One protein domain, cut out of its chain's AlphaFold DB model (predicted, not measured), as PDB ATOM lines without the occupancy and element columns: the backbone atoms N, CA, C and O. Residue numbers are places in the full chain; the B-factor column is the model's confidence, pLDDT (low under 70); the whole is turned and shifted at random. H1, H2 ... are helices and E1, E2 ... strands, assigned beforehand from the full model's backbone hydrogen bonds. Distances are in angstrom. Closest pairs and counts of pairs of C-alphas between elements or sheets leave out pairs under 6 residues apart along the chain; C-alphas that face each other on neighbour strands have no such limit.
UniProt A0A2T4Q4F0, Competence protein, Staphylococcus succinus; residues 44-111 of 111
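AT A GLANCE: This is residues 44 to 111 of the 111 residues of the protein "Competence protein" of Staphylococcus succinus (UniProt A0A2T4Q4F0). A twisted slab of five antiparallel strands has one long helix, H1, over one face and running along the strands, while its other face is bare. Residues 44 to 51 of H1 stick out beyond the sheet. The printed part has 68 residues: H1, then E1 to E5 as a meander, each strand the antiparallel neighbour of the one before, in the order E1 - E2 - E3 - E4 - E5. The class is mixed, helices and strands, in two layers, a helix on one face of a sheet; the whole is only just compact, close to loose, with a radius of gyration of the C-alphas of 12.7 A and spans of 42 by 22 by 21 A.

HOW THE PARTS SIT: Begin at inner strand E3, residues 89 to 95. It forms a hairpin with E2, residues 80 to 84, where N 83 and O 90 are 2.8 A apart, and another with E4, residues 98 to 103, where N 93 and O 100 are 2.9 A apart. At the edges, E1, residues 73 to 77, forms a hairpin with E2, with N 75 and O 82 at 2.9 A, and E5, residues 106 to 110, one with E4, with N 101 and O 109 at 2.9 A. Look next at H1, residues 44 to 67, on the sheet at a height of 10.4 A; on the local plane its line and that of E3 stand at 9 degrees. It lies over E3, E4 and, only just, with 3 C-alphas, E2; the closest C-alphas of H1 and E2, those of Leu 67 and Ser 84, are 7.7 A apart. Every O i to N i+4 pair in H1 is within hydrogen-bond range.

IN THESE COORDINATES: Find C-alpha 44 at (95.082, 177.038, 137.565); H1 runs 34.9 A from there to C-alpha 67. E3 runs 19.0 A from C-alpha 89 at (97.575, 149.243, 159.302), and E4 16.3 A; E5 ends at C-alpha 110, (96.848, 165.549, 155.257).

THE WHOLE: The two C-alphas farthest apart, those of Gln 44 and Gly 86, are 42.0 A apart. The printed part has no cut, and its links are tight. The model's pLDDT is under 70 at residues 44 to 50, 68 to 73, 86 and 105 to 111.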
ATOM      1  N   GLN A  44      94.172 177.198 136.426       55.84
ATOM      2  CA  GLN A  44      95.082 177.038 137.565       55.84
ATOM      3  C   GLN A  44      94.485 176.165 138.688       55.84
ATOM      4  O   GLN A  44      95.190 175.341 139.258       55.84
ATOM      5  N   HIS A  45      93.177 176.252 138.958       54.88
ATOM      6  CA  HIS A  45      92.528 175.421 139.980       54.88
ATOM      7  C   HIS A  45      92.364 173.955 139.545       54.88
ATOM      8  O   HIS A  45      92.515 173.051 140.362       54.88
ATOM      9  N   LEU A  46      92.115 173.708 138.254       56.16
ATOM     10  CA  LEU A  46      92.068 172.351 137.692       56.16
ATOM     11  C   LEU A  46      93.444 171.672 137.737       56.16
ATOM     12  O   LEU A  46      93.523 170.487 138.047       56.16
ATOM     13  N   TYR A  47      94.526 172.421 137.493       59.34
ATOM     14  CA  TYR A  47      95.887 171.907 137.657       59.34
ATOM     15  C   TYR A  47      96.184 171.507 139.110       59.34
ATOM     16  O   TYR A  47      96.714 170.421 139.328       59.34
ATOM     17  N   HIS A  48      95.789 172.319 140.098       60.81
ATOM     18  CA  HIS A  48      95.977 171.981 141.515       60.81
ATOM     19  C   HIS A  48      95.244 170.694 141.929       60.81
ATOM     20  O   HIS A  48      95.848 169.815 142.541       60.81
ATOM     21  N   ILE A  49      93.981 170.529 141.522       62.25
ATOM     22  CA  ILE A  49      93.205 169.313 141.823       62.25
ATOM     23  C   ILE A  49      93.865 168.070 141.206       62.25
ATOM     24  O   ILE A  49      93.967 167.032 141.858       62.25
ATOM     25  N   ASN A  50      94.360 168.175 139.970       64.38
ATOM     26  CA  ASN A  50      95.042 167.060 139.311       64.38
ATOM     27  C   ASN A  50      96.331 166.657 140.042       64.38
ATOM     28  O   ASN A  50      96.595 165.466 140.183       64.38
ATOM     29  N   THR A  51      97.097 167.625 140.558       70.12
ATOM     30  CA  THR A  51      98.326 167.325 141.309       70.12
ATOM     31  C   THR A  51      98.055 166.608 142.631       70.12
ATOM     32  O   THR A  51      98.757 165.655 142.955       70.12
ATOM     33  N   GLU A  52      97.023 167.002 143.382       72.31
ATOM     34  CA  GLU A  52      96.672 166.358 144.659       72.31
ATOM     35  C   GLU A  52      96.236 164.898 144.459       72.31
ATOM     36  O   GLU A  52      96.659 164.009 145.201       72.31
ATOM     37  N   ILE A  53      95.460 164.628 143.404       77.06
ATOM     38  CA  ILE A  53      95.043 163.266 143.036       77.06
ATOM     39  C   ILE A  53      96.249 162.417 142.616       77.06
ATOM     40  O   ILE A  53      96.331 161.244 142.985       77.06
ATOM     41  N   GLU A  54      97.195 162.989 141.870       80.19
ATOM     42  CA  GLU A  54      98.410 162.291 141.439       80.19
ATOM     43  C   GLU A  54      99.322 161.943 142.626       80.19
ATOM     44  O   GLU A  54      99.819 160.817 142.718       80.19
ATOM     45  N   PHE A  55      99.476 162.859 143.590       81.19
ATOM     46  CA  PHE A  55     100.188 162.585 144.839       81.19
ATOM     47  C   PHE A  55      99.506 161.495 145.663       81.19
ATOM     48  O   PHE A  55     100.187 160.572 146.116       81.19
ATOM     49  N   PHE A  56      98.179 161.544 145.793       83.62
ATOM     50  CA  PHE A  56      97.414 160.506 146.478       83.62
ATOM     51  C   PHE A  56      97.577 159.134 145.811       83.62
ATOM     52  O   PHE A  56      97.859 158.148 146.491       83.62
ATOM     53  N   ALA A  57      97.444 159.058 144.485       83.19
ATOM     54  CA  ALA A  57      97.581 157.810 143.738       83.19
ATOM     55  C   ALA A  57      98.993 157.219 143.866       83.19
ATOM     56  O   ALA A  57      99.147 156.004 144.037       83.19
ATOM     57  N   ARG A  58     100.025 158.068 143.821       85.44
ATOM     58  CA  ARG A  58     101.420 157.656 144.005       85.44
ATOM     59  C   ARG A  58     101.673 157.120 145.411       85.44
ATOM     60  O   ARG A  58     102.258 156.047 145.546       85.44
ATOM     61  N   ASP A  59     101.226 157.838 146.439       83.38
ATOM     62  CA  ASP A  59     101.393 157.415 147.830       83.38
ATOM     63  C   ASP A  59     100.652 156.107 148.096       83.38
ATOM     64  O   ASP A  59     101.262 155.153 148.573       83.38
ATOM     65  N   LEU A  60      99.389 156.008 147.671       84.50
ATOM     66  CA  LEU A  60      98.608 154.777 147.768       84.50
ATOM     67  C   LEU A  60      99.328 153.603 147.095       84.50
ATOM     68  O   LEU A  60      99.440 152.530 147.678       84.50
ATOM     69  N   THR A  61      99.852 153.800 145.885       84.62
ATOM     70  CA  THR A  61     100.583 152.751 145.162       84.62
ATOM     71  C   THR A  61     101.827 152.303 145.929       84.62
ATOM     72  O   THR A  61     102.046 151.102 146.091       84.62
ATOM     73  N   ASN A  62     102.616 153.244 146.451       84.06
ATOM     74  CA  ASN A  62     103.800 152.940 147.257       84.06
ATOM     75  C   ASN A  62     103.438 152.175 148.535       84.06
ATOM     76  O   ASN A  62     104.101 151.196 148.879       84.06
ATOM     77  N   ASP A  63     102.370 152.588 149.214       81.56
ATOM     78  CA  ASP A  63     101.884 151.949 150.432       81.56
ATOM     79  C   ASP A  63     101.396 150.517 150.154       81.56
ATOM     80  O   ASP A  63     101.751 149.594 150.885       81.56
ATOM     81  N   LEU A  64     100.659 150.297 149.059       80.38
ATOM     82  CA  LEU A  64     100.208 148.966 148.631       80.38
ATOM     83  C   LEU A  64     101.376 148.047 148.250       80.38
ATOM     84  O   LEU A  64     101.357 146.863 148.588       80.38
ATOM     85  N   ILE A  65     102.400 148.574 147.569       82.06
ATOM     86  CA  ILE A  65     103.620 147.824 147.242       82.06
ATOM     87  C   ILE A  65     104.364 147.441 148.527       82.06
ATOM     88  O   ILE A  65     104.760 146.285 148.674       82.06
ATOM     89  N   ALA A  66     104.509 148.369 149.477       76.31
ATOM     90  CA  ALA A  66     105.160 148.114 150.761       76.31
ATOM     91  C   ALA A  66     104.381 147.121 151.643       76.31
ATOM     92  O   ALA A  66     104.981 146.359 152.401       76.31
ATOM     93  N   LEU A  67     103.049 147.108 151.541       74.62
ATOM     94  CA  LEU A  67     102.162 146.189 152.258       74.62
ATOM     95  C   LEU A  67     102.115 144.779 151.656       74.62
ATOM     96  O   LEU A  67     101.601 143.880 152.313       74.62
ATOM     97  N   ARG A  68     102.637 144.559 150.442       65.75
ATOM     98  CA  ARG A  68     102.476 143.310 149.674       65.75
ATOM     99  C   ARG A  68     103.173 142.076 150.278       65.75
ATOM    100  O   ARG A  68     103.024 140.977 149.749       65.75
ATOM    101  N   SER A  69     103.896 142.226 151.383       56.59
ATOM    102  CA  SER A  69     104.538 141.129 152.116       56.59
ATOM    103  C   SER A  69     103.549 140.384 153.033       56.59
ATOM    104  O   SER A  69     103.719 140.415 154.246       56.59
ATOM    105  N   GLY A  70     102.474 139.770 152.512       58.69
ATOM    106  CA  GLY A  70     101.550 138.938 153.316       58.69
ATOM    107  C   GLY A  70     100.061 138.981 152.922       58.69
ATOM    108  O   GLY A  70      99.698 139.454 151.844       58.69
ATOM    109  N   THR A  71      99.189 138.439 153.783       55.12
ATOM    110  CA  THR A  71      97.724 138.427 153.606       55.12
ATOM    111  C   THR A  71      97.133 139.814 153.864       55.12
ATOM    112  O   THR A  71      96.903 140.211 155.005       55.12
ATOM    113  N   MET A  72      96.867 140.552 152.786       62.94
ATOM    114  CA  MET A  72      96.266 141.882 152.848       62.94
ATOM    115  C   MET A  72      94.753 141.800 153.088       62.94
ATOM    116  O   MET A  72      94.006 141.268 152.267       62.94
ATOM    117  N   HIS A  73      94.292 142.411 154.175       65.69
ATOM    118  CA  HIS A  73      92.886 142.697 154.418       65.69
ATOM    119  C   HIS A  73      92.568 144.116 153.952       65.69
ATOM    120  O   HIS A  73      93.147 145.089 154.442       65.69
ATOM    121  N   THR A  74      91.637 144.227 153.007       70.06
ATOM    122  CA  THR A  74      91.133 145.508 152.517       70.06
ATOM    123  C   THR A  74      89.692 145.698 152.970       70.06
ATOM    124  O   THR A  74      88.849 144.810 152.838       70.06
ATOM    125  N   LYS A  75      89.393 146.869 153.531       74.38
ATOM    126  CA  LYS A  75      88.027 147.279 153.855       74.38
ATOM    127  C   LYS A  75      87.783 148.646 153.246       74.38
ATOM    128  O   LYS A  75      88.399 149.629 153.643       74.38
ATOM    129  N   ALA A  76      86.878 148.691 152.278       72.38
ATOM    130  CA  ALA A  76      86.449 149.924 151.641       72.38
ATOM    131  C   ALA A  76      85.010 150.226 152.060       72.38
ATOM    132  O   ALA A  76      84.121 149.388 151.916       72.38
ATOM    133  N   ASN A  77      84.781 151.426 152.580       70.88
ATOM    134  CA  ASN A  77      83.447 151.940 152.846       70.88
ATOM    135  C   ASN A  77      83.371 153.381 152.355       70.88
ATOM    136  O   ASN A  77      83.685 154.292 153.116       70.88
ATOM    137  N   GLY A  78      82.990 153.572 151.089       75.56
ATOM    138  CA  GLY A  78      82.746 154.869 150.448       75.56
ATOM    139  C   GLY A  78      83.882 155.889 150.601       75.56
ATOM    140  O   GLY A  78      84.678 156.080 149.692       75.56
ATOM    141  N   LYS A  79      83.924 156.558 151.757       77.88
ATOM    142  CA  LYS A  79      84.893 157.592 152.146       77.88
ATOM    143  C   LYS A  79      86.100 157.074 152.939       77.88
ATOM    144  O   LYS A  79      86.978 157.870 153.255       77.88
ATOM    145  N   HIS A  80      86.138 155.784 153.275       81.75
ATOM    146  CA  HIS A  80      87.206 155.169 154.064       81.75
ATOM    147  C   HIS A  80      87.835 153.996 153.314       81.75
ATOM    148  O   HIS A  80      87.122 153.104 152.843       81.75
ATOM    149  N   LEU A  81      89.164 153.978 153.255       82.38
ATOM    150  CA  LEU A  81      89.963 152.870 152.743       82.38
ATOM    151  C   LEU A  81      90.902 152.401 153.848       82.38
ATOM    152  O   LEU A  81      91.719 153.181 154.328       82.38
ATOM    153  N   LEU A  82      90.794 151.137 154.240       83.00
ATOM    154  CA  LEU A  82      91.648 150.537 155.256       83.00
ATOM    155  C   LEU A  82      92.401 149.346 154.670       83.00
ATOM    156  O   LEU A  82      91.792 148.440 154.093       83.00
ATOM    157  N   PHE A  83      93.716 149.361 154.842       83.06
ATOM    158  CA  PHE A  83      94.643 148.328 154.404       83.06
ATOM    159  C   PHE A  83      95.398 147.796 155.620       83.06
ATOM    160  O   PHE A  83      96.031 148.565 156.341       83.06
ATOM    161  N   SER A  84      95.350 146.486 155.847       79.06
ATOM    162  CA  SER A  84      96.066 145.840 156.950       79.06
ATOM    163  C   SER A  84      96.740 144.552 156.492       79.06
ATOM    164  O   SER A  84      96.166 143.793 155.717       79.06
ATOM    165  N   ASN A  85      97.954 144.304 156.978       74.25
ATOM    166  CA  ASN A  85      98.710 143.069 156.743       74.25
ATOM    167  C   ASN A  85      99.231 142.467 158.069       74.25
ATOM    168  O   ASN A  85     100.335 141.942 158.150       74.25
ATOM    169  N   GLY A  86      98.482 142.630 159.165       67.50
ATOM    170  CA  GLY A  86      98.836 142.105 160.494       67.50
ATOM    171  C   GLY A  86      99.904 142.906 161.256       67.50
ATOM    172  O   GLY A  86      99.739 143.134 162.449       67.50
ATOM    173  N   GLU A  87     100.952 143.399 160.588       70.25
ATOM    174  CA  GLU A  87     102.021 144.216 161.207       70.25
ATOM    175  C   GLU A  87     101.820 145.729 161.031       70.25
ATOM    176  O   GLU A  87     102.230 146.546 161.863       70.25
ATOM    177  N   LYS A  88     101.196 146.131 159.922       74.81
ATOM    178  CA  LYS A  88     100.957 147.532 159.568       74.81
ATOM    179  C   LYS A  88      99.516 147.720 159.132       74.81
ATOM    180  O   LYS A  88      99.003 146.949 158.322       74.81
ATOM    181  N   GLU A  89      98.908 148.773 159.662       82.00
ATOM    182  CA  GLU A  89      97.575 149.243 159.302       82.00
ATOM    183  C   GLU A  89      97.695 150.655 158.730       82.00
ATOM    184  O   GLU A  89      98.320 151.527 159.337       82.00
ATOM    185  N   ILE A  90      97.122 150.872 157.551       82.94
ATOM    186  CA  ILE A  90      97.064 152.167 156.878       82.94
ATOM    187  C   ILE A  90      95.596 152.474 156.598       82.94
ATOM    188  O   ILE A  90      94.893 151.674 155.982       82.94
ATOM    189  N   SER A  91      95.143 153.639 157.049       83.50
ATOM    190  CA  SER A  91      93.785 154.134 156.850       83.50
ATOM    191  C   SER A  91      93.818 155.443 156.073       83.50
ATOM    192  O   SER A  91      94.615 156.325 156.390       83.50
ATOM    193  N   TYR A  92      92.937 155.579 155.088       84.62
ATOM    194  CA  TYR A  92      92.650 156.831 154.400       84.62
ATOM    195  C   TYR A  92      91.188 157.199 154.617       84.62
ATOM    196  O   TYR A  92      90.295 156.381 154.385       84.62
ATOM    197  N   GLU A  93      90.941 158.440 155.018       85.44
ATOM    198  CA  GLU A  93      89.606 158.994 155.222       85.44
ATOM    199  C   GLU A  93      89.439 160.295 154.434       85.44
ATOM    200  O   GLU A  93      90.249 161.215 154.547       85.44
ATOM    201  N   LEU A  94      88.352 160.394 153.665       80.06
ATOM    202  CA  LEU A  94      87.954 161.634 153.008       80.06
ATOM    203  C   LEU A  94      87.094 162.481 153.954       80.06
ATOM    204  O   LEU A  94      85.902 162.210 154.144       80.06
ATOM    205  N   LYS A  95      87.673 163.558 154.487       81.00
ATOM    206  CA  LYS A  95      87.002 164.497 155.395       81.00
ATOM    207  C   LYS A  95      87.199 165.929 154.917       81.00
ATOM    208  O   LYS A  95      88.321 166.363 154.694       81.00
ATOM    209  N   ASN A  96      86.105 166.681 154.773       76.88
ATOM    210  CA  ASN A  96      86.123 168.076 154.305       76.88
ATOM    211  C   ASN A  96      86.932 168.278 153.008       76.88
ATOM    212  O   ASN A  96      87.746 169.194 152.929       76.88
ATOM    213  N   ASN A  97      86.730 167.402 152.016       73.88
ATOM    214  CA  ASN A  97      87.457 167.409 150.739       73.88
ATOM    215  C   ASN A  97      88.983 167.222 150.853       73.88
ATOM    216  O   ASN A  97      89.684 167.486 149.887       73.88
ATOM    217  N   LYS A  98      89.486 166.742 151.995       75.81
ATOM    218  CA  LYS A  98      90.896 166.397 152.201       75.81
ATOM    219  C   LYS A  98      91.049 164.917 152.488       75.81
ATOM    220  O   LYS A  98      90.162 164.311 153.101       75.81
ATOM    221  N   ILE A  99      92.171 164.351 152.070       81.56
ATOM    222  CA  ILE A  99      92.501 162.955 152.329       81.56
ATOM    223  C   ILE A  99      93.387 162.913 153.568       81.56
ATOM    224  O   ILE A  99      94.497 163.441 153.592       81.56
ATOM    225  N   ILE A 100      92.883 162.284 154.625       82.88
ATOM    226  CA  ILE A 100      93.616 162.083 155.871       82.88
ATOM    227  C   ILE A 100      94.160 160.661 155.859       82.88
ATOM    228  O   ILE A 100      93.387 159.705 155.909       82.88
ATOM    229  N   LYS A 101      95.484 160.527 155.799       83.81
ATOM    230  CA  LYS A 101      96.188 159.253 155.957       83.81
ATOM    231  C   LYS A 101      96.621 159.081 157.410       83.81
ATOM    232  O   LYS A 101      97.283 159.958 157.971       83.81
ATOM    233  N   THR A 102      96.328 157.919 157.979       82.62
ATOM    234  CA  THR A 102      96.762 157.506 159.317       82.62
ATOM    235  C   THR A 102      97.470 156.157 159.238       82.62
ATOM    236  O   THR A 102      96.977 155.226 158.604       82.62
ATOM    237  N   ILE A 103      98.626 156.041 159.894       80.75
ATOM    238  CA  ILE A 103      99.432 154.811 159.944       80.75
ATOM    239  C   ILE A 103      99.407 154.283 161.383       80.75
ATOM    240  O   ILE A 103      99.715 155.023 162.309       80.75
ATOM    241  N   GLN A 104      99.019 153.023 161.600       76.56
ATOM    242  CA  GLN A 104      98.964 152.373 162.924       76.56
ATOM    243  C   GLN A 104      98.232 153.206 164.003       76.56
ATOM    244  O   GLN A 104      98.631 153.247 165.168       76.56
ATOM    245  N   GLY A 105      97.189 153.942 163.606       68.56
ATOM    246  CA  GLY A 105      96.426 154.818 164.501       68.56
ATOM    247  C   GLY A 105      97.199 156.018 165.073       68.56
ATOM    248  O   GLY A 105      96.678 156.696 165.957       68.56
ATOM    249  N   ARG A 106      98.431 156.295 164.614       64.38
ATOM    250  CA  ARG A 106      99.281 157.391 165.108       64.38
ATOM    251  C   ARG A 106      99.892 158.184 163.951       64.38
ATOM    252  O   ARG A 106     100.574 157.638 163.094       64.38
ATOM    253  N   GLY A 107      99.709 159.501 163.985       59.28
ATOM    254  CA  GLY A 107     100.211 160.416 162.957       59.28
ATOM    255  C   GLY A 107      99.210 160.614 161.819       59.28
ATOM    256  O   GLY A 107      98.653 159.652 161.294       59.28
ATOM    257  N   ASN A 108      98.988 161.880 161.458       61.31
ATOM    258  CA  ASN A 108      98.071 162.284 160.398       61.31
ATOM    259  C   ASN A 108      98.868 162.988 159.305       61.31
ATOM    260  O   ASN A 108      99.462 164.037 159.558       61.31
ATOM    261  N   ILE A 109      98.855 162.437 158.096       67.06
ATOM    262  CA  ILE A 109      99.319 163.143 156.902       67.06
ATOM    263  C   ILE A 109      98.063 163.627 156.187       67.06
ATOM    264  O   ILE A 109      97.179 162.832 155.876       67.06
ATOM    265  N   THR A 110      97.955 164.941 156.003       64.38
ATOM    266  CA  THR A 110      96.848 165.549 155.257       64.38
ATOM    267  C   THR A 110      97.347 165.866 153.857       64.38
ATOM    268  O   THR A 110      98.321 166.609 153.730       64.38
ATOM    269  N   MET A 111      96.687 165.300 152.849       61.22
ATOM    270  CA  MET A 111      96.786 165.722 151.451       61.22
ATOM    271  C   MET A 111      95.543 166.523 151.084       61.22
ATOM    272  O   MET A 111      94.416 166.068 151.412       61.22
TER     273      MET A 111